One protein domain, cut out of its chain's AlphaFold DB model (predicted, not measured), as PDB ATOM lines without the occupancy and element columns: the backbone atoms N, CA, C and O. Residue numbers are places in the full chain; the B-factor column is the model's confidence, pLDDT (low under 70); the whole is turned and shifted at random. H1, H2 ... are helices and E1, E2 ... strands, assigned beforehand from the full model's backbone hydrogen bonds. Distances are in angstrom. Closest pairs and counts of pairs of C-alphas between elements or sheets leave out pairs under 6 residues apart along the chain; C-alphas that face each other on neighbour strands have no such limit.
ATOM      1  N   ARG A   2     157.032 233.317 126.144       85.06
ATOM      2  CA  ARG A   2     155.703 232.709 126.396       85.06
ATOM      3  C   ARG A   2     155.651 231.183 126.218       85.06
ATOM      4  O   ARG A   2     155.087 230.504 127.061       85.06
ATOM      5  N   GLN A   3     156.288 230.653 125.172       91.56
ATOM      6  CA  GLN A   3     156.360 229.204 124.927       91.56
ATOM      7  C   GLN A   3     157.118 228.451 126.032       91.56
ATOM      8  O   GLN A   3     156.689 227.384 126.448       91.56
ATOM      9  N   PHE A   4     158.201 229.035 126.554       91.62
ATOM     10  CA  PHE A   4     158.953 228.456 127.669       91.62
ATOM     11  C   PHE A   4     158.112 228.408 128.950       91.62
ATOM     12  O   PHE A   4     158.090 227.391 129.629       91.62
ATOM     13  N   PHE A   5     157.367 229.476 129.244       89.62
ATOM     14  CA  PHE A   5     156.460 229.511 130.392       89.62
ATOM     15  C   PHE A   5     155.302 228.518 130.266       89.62
ATOM     16  O   PHE A   5     154.930 227.909 131.263       89.62
ATOM     17  N   ALA A   6     154.755 228.326 129.062       92.00
ATOM     18  CA  ALA A   6     153.737 227.306 128.817       92.00
ATOM     19  C   ALA A   6     154.290 225.896 129.080       92.00
ATOM     20  O   ALA A   6     153.717 225.155 129.870       92.00
ATOM     21  N   TRP A   7     155.461 225.579 128.519       96.12
ATOM     22  CA  TRP A   7     156.141 224.310 128.769       96.12
ATOM     23  C   TRP A   7     156.440 224.094 130.261       96.12
ATOM     24  O   TRP A   7     156.134 223.037 130.804       96.12
ATOM     25  N   ALA A   8     156.973 225.106 130.956       95.19
ATOM     26  CA  ALA A   8     157.296 224.999 132.378       95.19
ATOM     27  C   ALA A   8     156.046 224.756 133.242       95.19
ATOM     28  O   ALA A   8     156.101 223.957 134.172       95.19
ATOM     29  N   ARG A   9     154.911 225.387 132.909       93.31
ATOM     30  CA  ARG A   9     153.625 225.162 133.594       93.31
ATOM     31  C   ARG A   9     153.093 223.736 133.420       93.31
ATOM     32  O   ARG A   9     152.376 223.263 134.289       93.31
ATOM     33  N   GLU A  10     153.427 223.058 132.324       96.88
ATOM     34  CA  GLU A  10     153.027 221.662 132.084       96.88
ATOM     35  C   GLU A  10     153.933 220.645 132.797       96.88
ATOM     36  O   GLU A  10     153.501 219.528 133.065       96.88
ATOM     37  N   HIS A  11     155.182 221.015 133.100       97.69
ATOM     38  CA  HIS A  11     156.208 220.078 133.581       97.69
ATOM     39  C   HIS A  11     156.595 220.266 135.054       97.69
ATOM     40  O   HIS A  11     157.244 219.389 135.623       97.69
ATOM     41  N   TYR A  12     156.215 221.382 135.679       97.44
ATOM     42  CA  TYR A  12     156.543 221.692 137.070       97.44
ATOM     43  C   TYR A  12     155.306 222.147 137.842       97.44
ATOM     44  O   TYR A  12     154.503 222.933 137.346       97.44
ATOM     45  N   GLU A  13     155.198 221.717 139.099       95.38
ATOM     46  CA  GLU A  13     154.133 222.165 140.008       95.38
ATOM     47  C   GLU A  13     154.338 223.619 140.453       95.38
ATOM     48  O   GLU A  13     153.386 224.385 140.623       95.38
ATOM     49  N   HIS A  14     155.602 224.013 140.629       94.56
ATOM     50  CA  HIS A  14     155.999 225.342 141.070       94.56
ATOM     51  C   HIS A  14     157.184 225.842 140.249       94.56
ATOM     52  O   HIS A  14     158.190 225.150 140.097       94.56
ATOM     53  N   VAL A  15     157.075 227.075 139.754       94.31
ATOM     54  CA  VAL A  15     158.118 227.746 138.972       94.31
ATOM     55  C   VAL A  15     158.502 229.033 139.693       94.31
ATOM     56  O   VAL A  15     157.669 229.918 139.874       94.31
ATOM     57  N   VAL A  16     159.767 229.139 140.104       93.94
ATOM     58  CA  VAL A  16     160.331 230.363 140.690       93.94
ATOM     59  C   VAL A  16     161.148 231.073 139.623       93.94
ATOM     60  O   VAL A  16     162.012 230.473 138.988       93.94
ATOM     61  N   ILE A  17     160.860 232.355 139.428       91.81
ATOM     62  CA  ILE A  17     161.514 233.194 138.430       91.81
ATOM     63  C   ILE A  17     162.337 234.226 139.189       91.81
ATOM     64  O   ILE A  17     161.778 235.010 139.955       91.81
ATOM     65  N   ASP A  18     163.648 234.224 138.975       90.06
ATOM     66  CA  ASP A  18     164.514 235.281 139.486       90.06
ATOM     67  C   ASP A  18     164.580 236.437 138.480       90.06
ATOM     68  O   ASP A  18     164.606 236.224 137.265       90.06
ATOM     69  N   SER A  19     164.579 237.667 138.986       86.44
ATOM     70  CA  SER A  19     164.580 238.886 138.173       86.44
ATOM     71  C   SER A  19     165.700 239.819 138.626       86.44
ATOM     72  O   SER A  19     165.981 239.877 139.827       86.44
ATOM     73  N   PRO A  20     166.315 240.596 137.718       82.50
ATOM     74  CA  PRO A  20     167.302 241.594 138.111       82.50
ATOM     75  C   PRO A  20     166.694 242.635 139.076       82.50
ATOM     76  O   PRO A  20     165.471 242.797 139.133       82.50
ATOM     77  N   PRO A  21     167.520 243.380 139.838       79.94
ATOM     78  CA  PRO A  21     167.024 244.379 140.780       79.94
ATOM     79  C   PRO A  21     166.108 245.400 140.096       79.94
ATOM     80  O   PRO A  21     166.494 246.009 139.098       79.94
ATOM     81  N   PHE A  22     164.938 245.653 140.694       71.81
ATOM     82  CA  PHE A  22     163.870 246.501 140.137       71.81
ATOM     83  C   PHE A  22     164.345 247.883 139.632       71.81
ATOM     84  O   PHE A  22     163.746 248.463 138.737       71.81
ATOM     85  N   GLY A  23     165.420 248.433 140.207       65.44
ATOM     86  CA  GLY A  23     165.898 249.784 139.901       65.44
ATOM     87  C   GLY A  23     166.671 249.956 138.589       65.44
ATOM     88  O   GLY A  23     166.885 251.101 138.208       65.44
ATOM     89  N   LEU A  24     167.117 248.880 137.927       56.84
ATOM     90  CA  LEU A  24     167.920 248.992 136.698       56.84
ATOM     91  C   LEU A  24     167.148 248.669 135.414       56.84
ATOM     92  O   LEU A  24     167.456 249.257 134.382       56.84
ATOM     93  N   VAL A  25     166.166 247.760 135.452       54.62
ATOM     94  CA  VAL A  25     165.429 247.324 134.254       54.62
ATOM     95  C   VAL A  25     163.994 246.933 134.618       54.62
ATOM     96  O   VAL A  25     163.760 246.260 135.622       54.62
ATOM     97  N   SER A  26     163.035 247.301 133.765       71.94
ATOM     98  CA  SER A  26     161.601 246.973 133.869       71.94
ATOM     99  C   SER A  26     161.264 245.474 133.750       71.94
ATOM    100  O   SER A  26     160.086 245.111 133.720       71.94
ATOM    101  N   ASP A  27     162.262 244.590 133.691       81.62
ATOM    102  CA  ASP A  27     162.095 243.142 133.510       81.62
ATOM    103  C   ASP A  27     161.234 242.519 134.609       81.62
ATOM    104  O   ASP A  27     160.403 241.660 134.326       81.62
ATOM    105  N   ALA A  28     161.359 242.997 135.851       83.50
ATOM    106  CA  ALA A  28     160.544 242.523 136.969       83.50
ATOM    107  C   ALA A  28     159.038 242.751 136.738       83.50
ATOM    108  O   ALA A  28     158.221 241.919 137.129       83.50
ATOM    109  N   VAL A  29     158.658 243.843 136.062       86.62
ATOM    110  CA  VAL A  29     157.255 244.130 135.717       86.62
ATOM    111  C   VAL A  29     156.778 243.206 134.597       86.62
ATOM    112  O   VAL A  29     155.696 242.629 134.687       86.62
ATOM    113  N   ALA A  30     157.600 243.010 133.562       87.75
ATOM    114  CA  ALA A  30     157.273 242.115 132.454       87.75
ATOM    115  C   ALA A  30     157.147 240.649 132.904       87.75
ATOM    116  O   ALA A  30     156.230 239.946 132.482       87.75
ATOM    117  N   LEU A  31     158.042 240.192 133.784       88.94
ATOM    118  CA  LEU A  31     157.985 238.863 134.392       88.94
ATOM    119  C   LEU A  31     156.805 238.743 135.359       88.94
ATOM    120  O   LEU A  31     156.113 237.725 135.338       88.94
ATOM    121  N   GLY A  32     156.522 239.789 136.140       88.06
ATOM    122  CA  GLY A  32     155.350 239.857 137.014       88.06
ATOM    123  C   GLY A  32     154.041 239.640 136.254       88.06
ATOM    124  O   GLY A  32     153.220 238.838 136.685       88.06
ATOM    125  N   ALA A  33     153.904 240.233 135.065       86.50
ATOM    126  CA  ALA A  33     152.736 240.056 134.201       86.50
ATOM    127  C   ALA A  33     152.573 238.632 133.621       86.50
ATOM    128  O   ALA A  33     151.488 238.271 133.170       86.50
ATOM    129  N   LEU A  34     153.638 237.822 133.597       88.56
ATOM    130  CA  LEU A  34     153.604 236.416 133.155       88.56
ATOM    131  C   LEU A  34     153.458 235.426 134.326       88.56
ATOM    132  O   LEU A  34     153.248 234.225 134.106       88.56
ATOM    133  N   SER A  35     153.580 235.930 135.552       90.44
ATOM    134  CA  SER A  35     153.581 235.165 136.794       90.44
ATOM    135  C   SER A  35     152.218 235.229 137.469       90.44
ATOM    136  O   SER A  35     151.512 236.229 137.384       90.44
ATOM    137  N   ASP A  36     151.864 234.185 138.213       92.56
ATOM    138  CA  ASP A  36     150.609 234.183 138.972       92.56
ATOM    139  C   ASP A  36     150.686 235.116 140.193       92.56
ATOM    140  O   ASP A  36     149.674 235.585 140.719       92.56
ATOM    141  N   SER A  37     151.900 235.363 140.690       93.56
ATOM    142  CA  SER A  37     152.163 236.180 141.868       93.56
ATOM    143  C   SER A  37     153.616 236.645 141.924       93.56
ATOM    144  O   SER A  37     154.509 235.988 141.395       93.56
ATOM    145  N   VAL A  38     153.846 237.765 142.611       93.94
ATOM    146  CA  VAL A  38     155.165 238.377 142.811       93.94
ATOM    147  C   VAL A  38     155.433 238.549 144.303       93.94
ATOM    148  O   VAL A  38     154.557 238.954 145.070       93.94
ATOM    149  N   ILE A  39     156.668 238.276 144.714       94.44
ATOM    150  CA  ILE A  39     157.176 238.586 146.051       94.44
ATOM    151  C   ILE A  39     158.313 239.586 145.885       94.44
ATOM    152  O   ILE A  39     159.250 239.345 145.127       94.44
ATOM    153  N   LEU A  40     158.239 240.712 146.592       92.06
ATOM    154  CA  LEU A  40     159.301 241.712 146.564       92.06
ATOM    155  C   LEU A  40     160.318 241.412 147.664       92.06
ATOM    156  O   LEU A  40     159.953 241.315 148.831       92.06
ATOM    157  N   VAL A  41     161.598 241.313 147.318       92.06
ATOM    158  CA  VAL A  41     162.676 241.113 148.296       92.06
ATOM    159  C   VAL A  41     163.431 242.425 148.485       92.06
ATOM    160  O   VAL A  41     163.844 243.059 147.514       92.06
ATOM    161  N   CYS A  42     163.623 242.851 149.731       90.94
ATOM    162  CA  CYS A  42     164.408 244.034 150.068       90.94
ATOM    163  C   CYS A  42     165.431 243.733 151.163       90.94
ATOM    164  O   CYS A  42     165.260 242.810 151.953       90.94
ATOM    165  N   ARG A  43     166.503 244.526 151.209       89.62
ATOM    166  CA  ARG A  43     167.563 244.412 152.213       89.62
ATOM    167  C   ARG A  43     167.677 245.722 152.997       89.62
ATOM    168  O   ARG A  43     167.836 246.769 152.354       89.62
ATOM    169  N   PRO A  44     167.599 245.708 154.341       83.50
ATOM    170  CA  PRO A  44     167.827 246.894 155.159       83.50
ATOM    171  C   PRO A  44     169.160 247.562 154.812       83.50
ATOM    172  O   PRO A  44     170.103 246.898 154.389       83.50
ATOM    173  N   GLU A  45     169.217 248.891 154.926       79.75
ATOM    174  CA  GLU A  45     170.418 249.721 154.684       79.75
ATOM    175  C   GLU A  45     170.989 249.687 153.246       79.75
ATOM    176  O   GLU A  45     171.808 250.527 152.879       79.75
ATOM    177  N   ARG A  46     170.510 248.779 152.387       82.69
ATOM    178  CA  ARG A  46     170.867 248.672 150.965       82.69
ATOM    179  C   ARG A  46     169.731 249.127 150.057       82.69
ATOM    180  O   ARG A  46     169.953 249.879 149.110       82.69
ATOM    181  N   SER A  47     168.506 248.698 150.343       81.81
ATOM    182  CA  SER A  47     167.320 249.054 149.569       81.81
ATOM    183  C   SER A  47     166.715 250.363 150.086       81.81
ATOM    184  O   SER A  47     166.221 250.437 151.210       81.81
ATOM    185  N   ARG A  48     166.717 251.416 149.258       86.06
ATOM    186  CA  ARG A  48     166.109 252.709 149.621       86.06
ATOM    187  C   ARG A  48     164.582 252.591 149.664       86.06
ATOM    188  O   ARG A  48     163.978 252.094 148.716       86.06
ATOM    189  N   TYR A  49     163.948 253.152 150.696       85.19
ATOM    190  CA  TYR A  49     162.484 253.135 150.859       85.19
ATOM    191  C   TYR A  49     161.730 253.642 149.618       85.19
ATOM    192  O   TYR A  49     160.766 253.022 149.176       85.19
ATOM    193  N   ARG A  50     162.208 254.735 149.001       86.56
ATOM    194  CA  ARG A  50     161.612 255.281 147.769       86.56
ATOM    195  C   ARG A  50     161.640 254.277 146.610       86.56
ATOM    196  O   ARG A  50     160.644 254.166 145.905       86.56
ATOM    197  N   ALA A  51     162.731 253.525 146.452       86.19
ATOM    198  CA  ALA A  51     162.862 252.522 145.395       86.19
ATOM    199  C   ALA A  51     161.901 251.343 145.613       86.19
ATOM    200  O   ALA A  51     161.220 250.934 144.682       86.19
ATOM    201  N   ILE A  52     161.770 250.863 146.856       88.50
ATOM    202  CA  ILE A  52     160.797 249.819 147.223       88.50
ATOM    203  C   ILE A  52     159.364 250.293 146.947       88.50
ATOM    204  O   ILE A  52     158.565 249.563 146.367       88.50
ATOM    205  N   ARG A  53     159.031 251.533 147.335       88.75
ATOM    206  CA  ARG A  53     157.687 252.096 147.141       88.75
ATOM    207  C   ARG A  53     157.351 252.292 145.664       88.75
ATOM    208  O   ARG A  53     156.202 252.098 145.277       88.75
ATOM    209  N   HIS A  54     158.336 252.688 144.860       88.88
ATOM    210  CA  HIS A  54     158.196 252.776 143.411       88.88
ATOM    211  C   HIS A  54     157.985 251.386 142.799       88.88
ATOM    212  O   HIS A  54     157.010 251.198 142.082       88.88
ATOM    213  N   ALA A  55     158.795 250.398 143.193       88.75
ATOM    214  CA  ALA A  55     158.665 249.017 142.740       88.75
ATOM    215  C   ALA A  55     157.281 248.427 142.994       88.75
ATOM    216  O   ALA A  55     156.635 247.904 142.088       88.75
ATOM    217  N   LEU A  56     156.805 248.569 144.229       89.94
ATOM    218  CA  LEU A  56     155.490 248.092 144.620       89.94
ATOM    219  C   LEU A  56     154.387 248.754 143.785       89.94
ATOM    220  O   LEU A  56     153.493 248.068 143.304       89.94
ATOM    221  N   ARG A  57     154.470 250.074 143.587       90.12
ATOM    222  CA  ARG A  57     153.496 250.826 142.791       90.12
ATOM    223  C   ARG A  57     153.458 250.340 141.346       90.12
ATOM    224  O   ARG A  57     152.383 250.010 140.869       90.12
ATOM    225  N   SER A  58     154.607 250.237 140.689       89.94
ATOM    226  CA  SER A  58     154.684 249.796 139.295       89.94
ATOM    227  C   SER A  58     154.187 248.361 139.103       89.94
ATOM    228  O   SER A  58     153.493 248.076 138.131       89.94
ATOM    229  N   LEU A  59     154.490 247.454 140.040       89.50
ATOM    230  CA  LEU A  59     153.957 246.090 140.010       89.50
ATOM    231  C   LEU A  59     152.428 246.089 140.139       89.50
ATOM    232  O   LEU A  59     151.754 245.436 139.347       89.50
ATOM    233  N   LEU A  60     151.872 246.858 141.075       89.50
ATOM    234  CA  LEU A  60     150.422 246.964 141.251       89.50
ATOM    235  C   LEU A  60     149.735 247.604 140.034       89.50
ATOM    236  O   LEU A  60     148.723 247.090 139.569       89.50
ATOM    237  N   GLU A  61     150.302 248.679 139.484       90.12
ATOM    238  CA  GLU A  61     149.792 249.364 138.285       90.12
ATOM    239  C   GLU A  61     149.851 248.469 137.038       90.12
ATOM    240  O   GLU A  61     148.983 248.563 136.175       90.12
ATOM    241  N   SER A  62     150.817 247.545 136.961       87.69
ATOM    242  CA  SER A  62     150.886 246.539 135.888       87.69
ATOM    243  C   SER A  62     149.838 245.423 135.996       87.69
ATOM    244  O   SER A  62     149.750 244.579 135.106       87.69
ATOM    245  N   GLY A  63     149.068 245.381 137.089       87.75
ATOM    246  CA  GLY A  63     148.128 244.299 137.384       87.75
ATOM    247  C   GLY A  63     148.776 243.058 138.004       87.75
ATOM    248  O   GLY A  63     148.105 242.040 138.170       87.75
ATOM    249  N   SER A  64     150.060 243.121 138.376       91.31
ATOM    250  CA  SER A  64     150.734 242.012 139.053       91.31
ATOM    251  C   SER A  64     150.176 241.819 140.466       91.31
ATOM    252  O   SER A  64     150.030 242.770 141.239       91.31
ATOM    253  N   ARG A  65     149.926 240.565 140.853       93.56
ATOM    254  CA  ARG A  65     149.510 240.219 142.217       93.56
ATOM    255  C   ARG A  65     150.723 240.137 143.141       93.56
ATOM    256  O   ARG A  65     151.443 239.143 143.138       93.56
ATOM    257  N   VAL A  66     150.934 241.155 143.971       93.06
ATOM    258  CA  VAL A  66     152.009 241.143 144.977       93.06
ATOM    259  C   VAL A  66     151.528 240.446 146.254       93.06
ATOM    260  O   VAL A  66     150.594 240.916 146.897       93.06
ATOM    261  N   LEU A  67     152.165 239.333 146.632       94.38
ATOM    262  CA  LEU A  67     151.812 238.574 147.844       94.38
ATOM    263  C   LEU A  67     152.341 239.223 149.123       94.38
ATOM    264  O   LEU A  67     151.744 239.078 150.187       94.38
ATOM    265  N   GLY A  68     153.468 239.924 149.030       90.44
ATOM    266  CA  GLY A  68     154.094 240.571 150.172       90.44
ATOM    267  C   GLY A  68     155.536 240.980 149.905       90.44
ATOM    268  O   GLY A  68     156.024 240.933 148.771       90.44
ATOM    269  N   VAL A  69     156.205 241.385 150.984       91.31
ATOM    270  CA  VAL A  69     157.608 241.805 150.981       91.31
ATOM    271  C   VAL A  69     158.404 240.910 151.925       91.31
ATOM    272  O   VAL A  69     158.029 240.747 153.085       91.31
ATOM    273  N   ILE A  70     159.519 240.370 151.441       93.38
ATOM    274  CA  ILE A  70     160.521 239.689 152.260       93.38
ATOM    275  C   ILE A  70     161.623 240.690 152.585       93.38
ATOM    276  O   ILE A  70     162.270 241.230 151.685       93.38
ATOM    277  N   VAL A  71     161.860 240.911 153.876       91.19
ATOM    278  CA  VAL A  71     163.025 241.657 154.356       91.19
ATOM    279  C   VAL A  71     164.145 240.656 154.615       91.19
ATOM    280  O   VAL A  71     164.049 239.836 155.525       91.19
ATOM    281  N   ASN A  72     165.184 240.701 153.791       90.12
ATOM    282  CA  ASN A  72     166.328 239.802 153.855       90.12
ATOM    283  C   ASN A  72     167.549 240.489 154.482       90.12
ATOM    284  O   ASN A  72     167.687 241.705 154.385       90.12
ATOM    285  N   ASP A  73     168.456 239.698 155.061       88.25
ATOM    286  CA  ASP A  73     169.698 240.162 155.695       88.25
ATOM    287  C   ASP A  73     169.461 241.244 156.759       88.25
ATOM    288  O   ASP A  73     170.007 242.346 156.735       88.25
ATOM    289  N   VAL A  74     168.563 240.924 157.686       83.19
ATOM    290  CA  VAL A  74     168.298 241.767 158.844       83.19
ATOM    291  C   VAL A  74     169.356 241.506 159.912       83.19
ATOM    292  O   VAL A  74     169.433 240.402 160.454       83.19
ATOM    293  N   ASP A  75     170.114 242.541 160.275       80.19
ATOM    294  CA  ASP A  75     170.907 242.528 161.503       80.19
ATOM    295  C   ASP A  75     170.023 242.910 162.702       80.19
ATOM    296  O   ASP A  75     169.550 244.041 162.832       80.19
ATOM    297  N   PHE A  76     169.784 241.936 163.580       71.75
ATOM    298  CA  PHE A  76     169.022 242.112 164.819       71.75
ATOM    299  C   PHE A  76     169.896 242.483 166.027       71.75
ATOM    300  O   PHE A  76     169.358 242.774 167.094       71.75
ATOM    301  N   LYS A  77     171.225 242.418 165.894       70.19
ATOM    302  CA  LYS A  77     172.191 242.627 166.983       70.19
ATOM    303  C   LYS A  77     172.852 244.002 166.907       70.19
ATOM    304  O   LYS A  77     173.213 244.554 167.944       70.19
ATOM    305  N   GLY A  78     173.001 244.554 165.707       57.69
ATOM    306  CA  GLY A  78     173.474 245.915 165.498       57.69
ATOM    307  C   GLY A  78     172.416 246.939 165.900       57.69
ATOM    308  O   GLY A  78     171.249 246.821 165.531       57.69
ATOM    309  N   GLY A  79     172.819 247.993 166.613       54.44
ATOM    310  CA  GLY A  79     171.986 249.163 166.939       54.44
ATOM    311  C   GLY A  79     171.539 249.993 165.722       54.44
ATOM    312  O   GLY A  79     171.297 251.189 165.850       54.44
ATOM    313  N   GLY A  80     171.461 249.384 164.538       57.47
ATOM    314  CA  GLY A  80     170.881 249.969 163.344       57.47
ATOM    315  C   GLY A  80     169.384 250.219 163.519       57.47
ATOM    316  O   GLY A  80     168.696 249.619 164.355       57.47
ATOM    317  N   SER A  81     168.862 251.122 162.689       57.41
ATOM    318  CA  SER A  81     167.494 251.638 162.797       57.41
ATOM    319  C   SER A  81     166.413 250.548 162.735       57.41
ATOM    320  O   SER A  81     165.298 250.799 163.182       57.41
ATOM    321  N   PHE A  82     166.710 249.355 162.206       55.91
ATOM    322  CA  PHE A  82     165.767 248.237 162.135       55.91
ATOM    323  C   PHE A  82     165.651 247.477 163.470       55.91
ATOM    324  O   PHE A  82     164.543 247.299 163.980       55.91
ATOM    325  N   GLY A  83     166.775 247.097 164.090       52.47
ATOM    326  CA  GLY A  83     166.793 246.383 165.374       52.47
ATOM    327  C   GLY A  83     166.192 247.204 166.521       52.47
ATOM    328  O   GLY A  83     165.360 246.703 167.280       52.47
ATOM    329  N   SER A  84     166.523 248.502 166.587       52.78
ATOM    330  CA  SER A  84     166.007 249.400 167.631       52.78
ATOM    331  C   SER A  84     164.498 249.668 167.507       52.78
ATOM    332  O   SER A  84     163.811 249.781 168.524       52.78
ATOM    333  N   TYR A  85     163.954 249.731 166.284       51.62
ATOM    334  CA  TYR A  85     162.518 249.956 166.054       51.62
ATOM    335  C   TYR A  85     161.686 248.730 166.465       51.62
ATOM    336  O   TYR A  85     160.621 248.869 167.069       51.62
ATOM    337  N   HIS A  86     162.180 247.519 166.194       49.88
ATOM    338  CA  HIS A  86     161.499 246.280 166.577       49.88
ATOM    339  C   HIS A  86     161.540 246.017 168.091       49.88
ATOM    340  O   HIS A  86     160.529 245.586 168.653       49.88
ATOM    341  N   TYR A  87     162.648 246.335 168.770       45.84
ATOM    342  CA  TYR A  87     162.728 246.229 170.232       45.84
ATOM    343  C   TYR A  87     161.768 247.211 170.924       45.84
ATOM    344  O   TYR A  87     160.983 246.805 171.781       45.84
ATOM    345  N   ALA A  88     161.735 248.481 170.505       51.72
ATOM    346  CA  ALA A  88     160.828 249.475 171.085       51.72
ATOM    347  C   ALA A  88     159.342 249.124 170.870       51.72
ATOM    348  O   ALA A  88     158.519 249.304 171.769       51.72
ATOM    349  N   ARG A  89     158.984 248.570 169.703       46.22
ATOM    350  CA  ARG A  89     157.589 248.236 169.379       46.22
ATOM    351  C   ARG A  89     157.068 247.016 170.148       46.22
ATOM    352  O   ARG A  89     155.900 247.010 170.532       46.22
ATOM    353  N   ASN A  90     157.919 246.027 170.427       44.03
ATOM    354  CA  ASN A  90     157.528 244.839 171.198       44.03
ATOM    355  C   ASN A  90     157.374 245.110 172.705       44.03
ATOM    356  O   ASN A  90     156.517 244.498 173.345       44.03
TER     357      ASN A  90
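Overview. This is residues 2 to 90 of the 149 residues of the protein "CpsD/CapB family tyrosine-protein kinase" of Lentisphaerae bacterium (UniProt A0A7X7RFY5). The middle is a small unit of two parallel strands, E1 and E2, side by side, with the helix H3 running back over one face of the pair. The two end helices lie far out at opposite ends of the long axis: H1 beyond a long link on one side, H4 on the other, with short H2 near the end of the unit where E1 begins. The printed part has 89 residues, with four named helices and two named strands in the order H1 H2 E1 H3 E2 H4; the class is mixed, helices and strands. It is loose, with a radius of gyration of the C-alphas of 16.0 A, and elongated, spanning 49 by 26 by 20 A; residues 6 to 14, of which 6 to 11 belong to H1, stick out.

Arrangement. Look first at E1, residues 38 to 42, and E2, residues 66 to 71: these neighbour strands are parallel, with 21 degrees between their directions. C-alphas 40 and 69 face each other at 4.7 A; N 42 and O 70, at 2.9 A, and N 70 and O 40, at 2.8 A, are within hydrogen-bond range. With H3, residues 49 to 61, they form a strand-helix-strand unit, two parallel neighbour strands with a helix between them along the chain, and its crossover is right-handed. The closest C-alphas of E1 and H3 are those of Cys 42 and Ile 52, 7.4 A apart; those of H3 and E2 are Leu 60 and Val 66, 7.1 A apart. Next find H2, residues 27 to 32: it only just touches H3, with 3 pairs of C-alphas within 8 A, using residues 58 to 59 of H3 alone. Their closest C-alphas, Val 29 and Leu 59, are 5.8 A apart, and they run the same way at a steep tilt of 51 degrees. H1, residues 2 to 11, is apart from H2, H3, E1 and E2. H4, residues 81 to 90, is apart from H1, H2, H3 and E1. Every O i to N i+4 pair is within hydrogen-bond range in H1, H2 and H3; in H4, 5 of 6 are.

Along the chain. Find C-alpha 38 at (155.165, 238.377, 142.811); from there E1 runs 13.0 A. E2 covers 14.5 A and H3 18.3 A, while H2 covers 8.3 A. H1 begins at C-alpha 2, (155.703, 232.709, 126.396), and covers 14.5 A. H4 covers 14.7 A and ends at C-alpha 90, (157.528, 244.839, 171.198).

Size, cuts and confidence. The C-alphas farthest apart are those of Gln 3 and Ala 88, at 50.6 A. The printed part has no cut. The link from H1 to H2, residues 12 to 26, is long; those from H2 to E1 and from H3 to E2 are tight. The mean pLDDT of the printed part is 82.2; residues 23 to 25 and 78 to 90 are under 70, and H4 has a mean of 51.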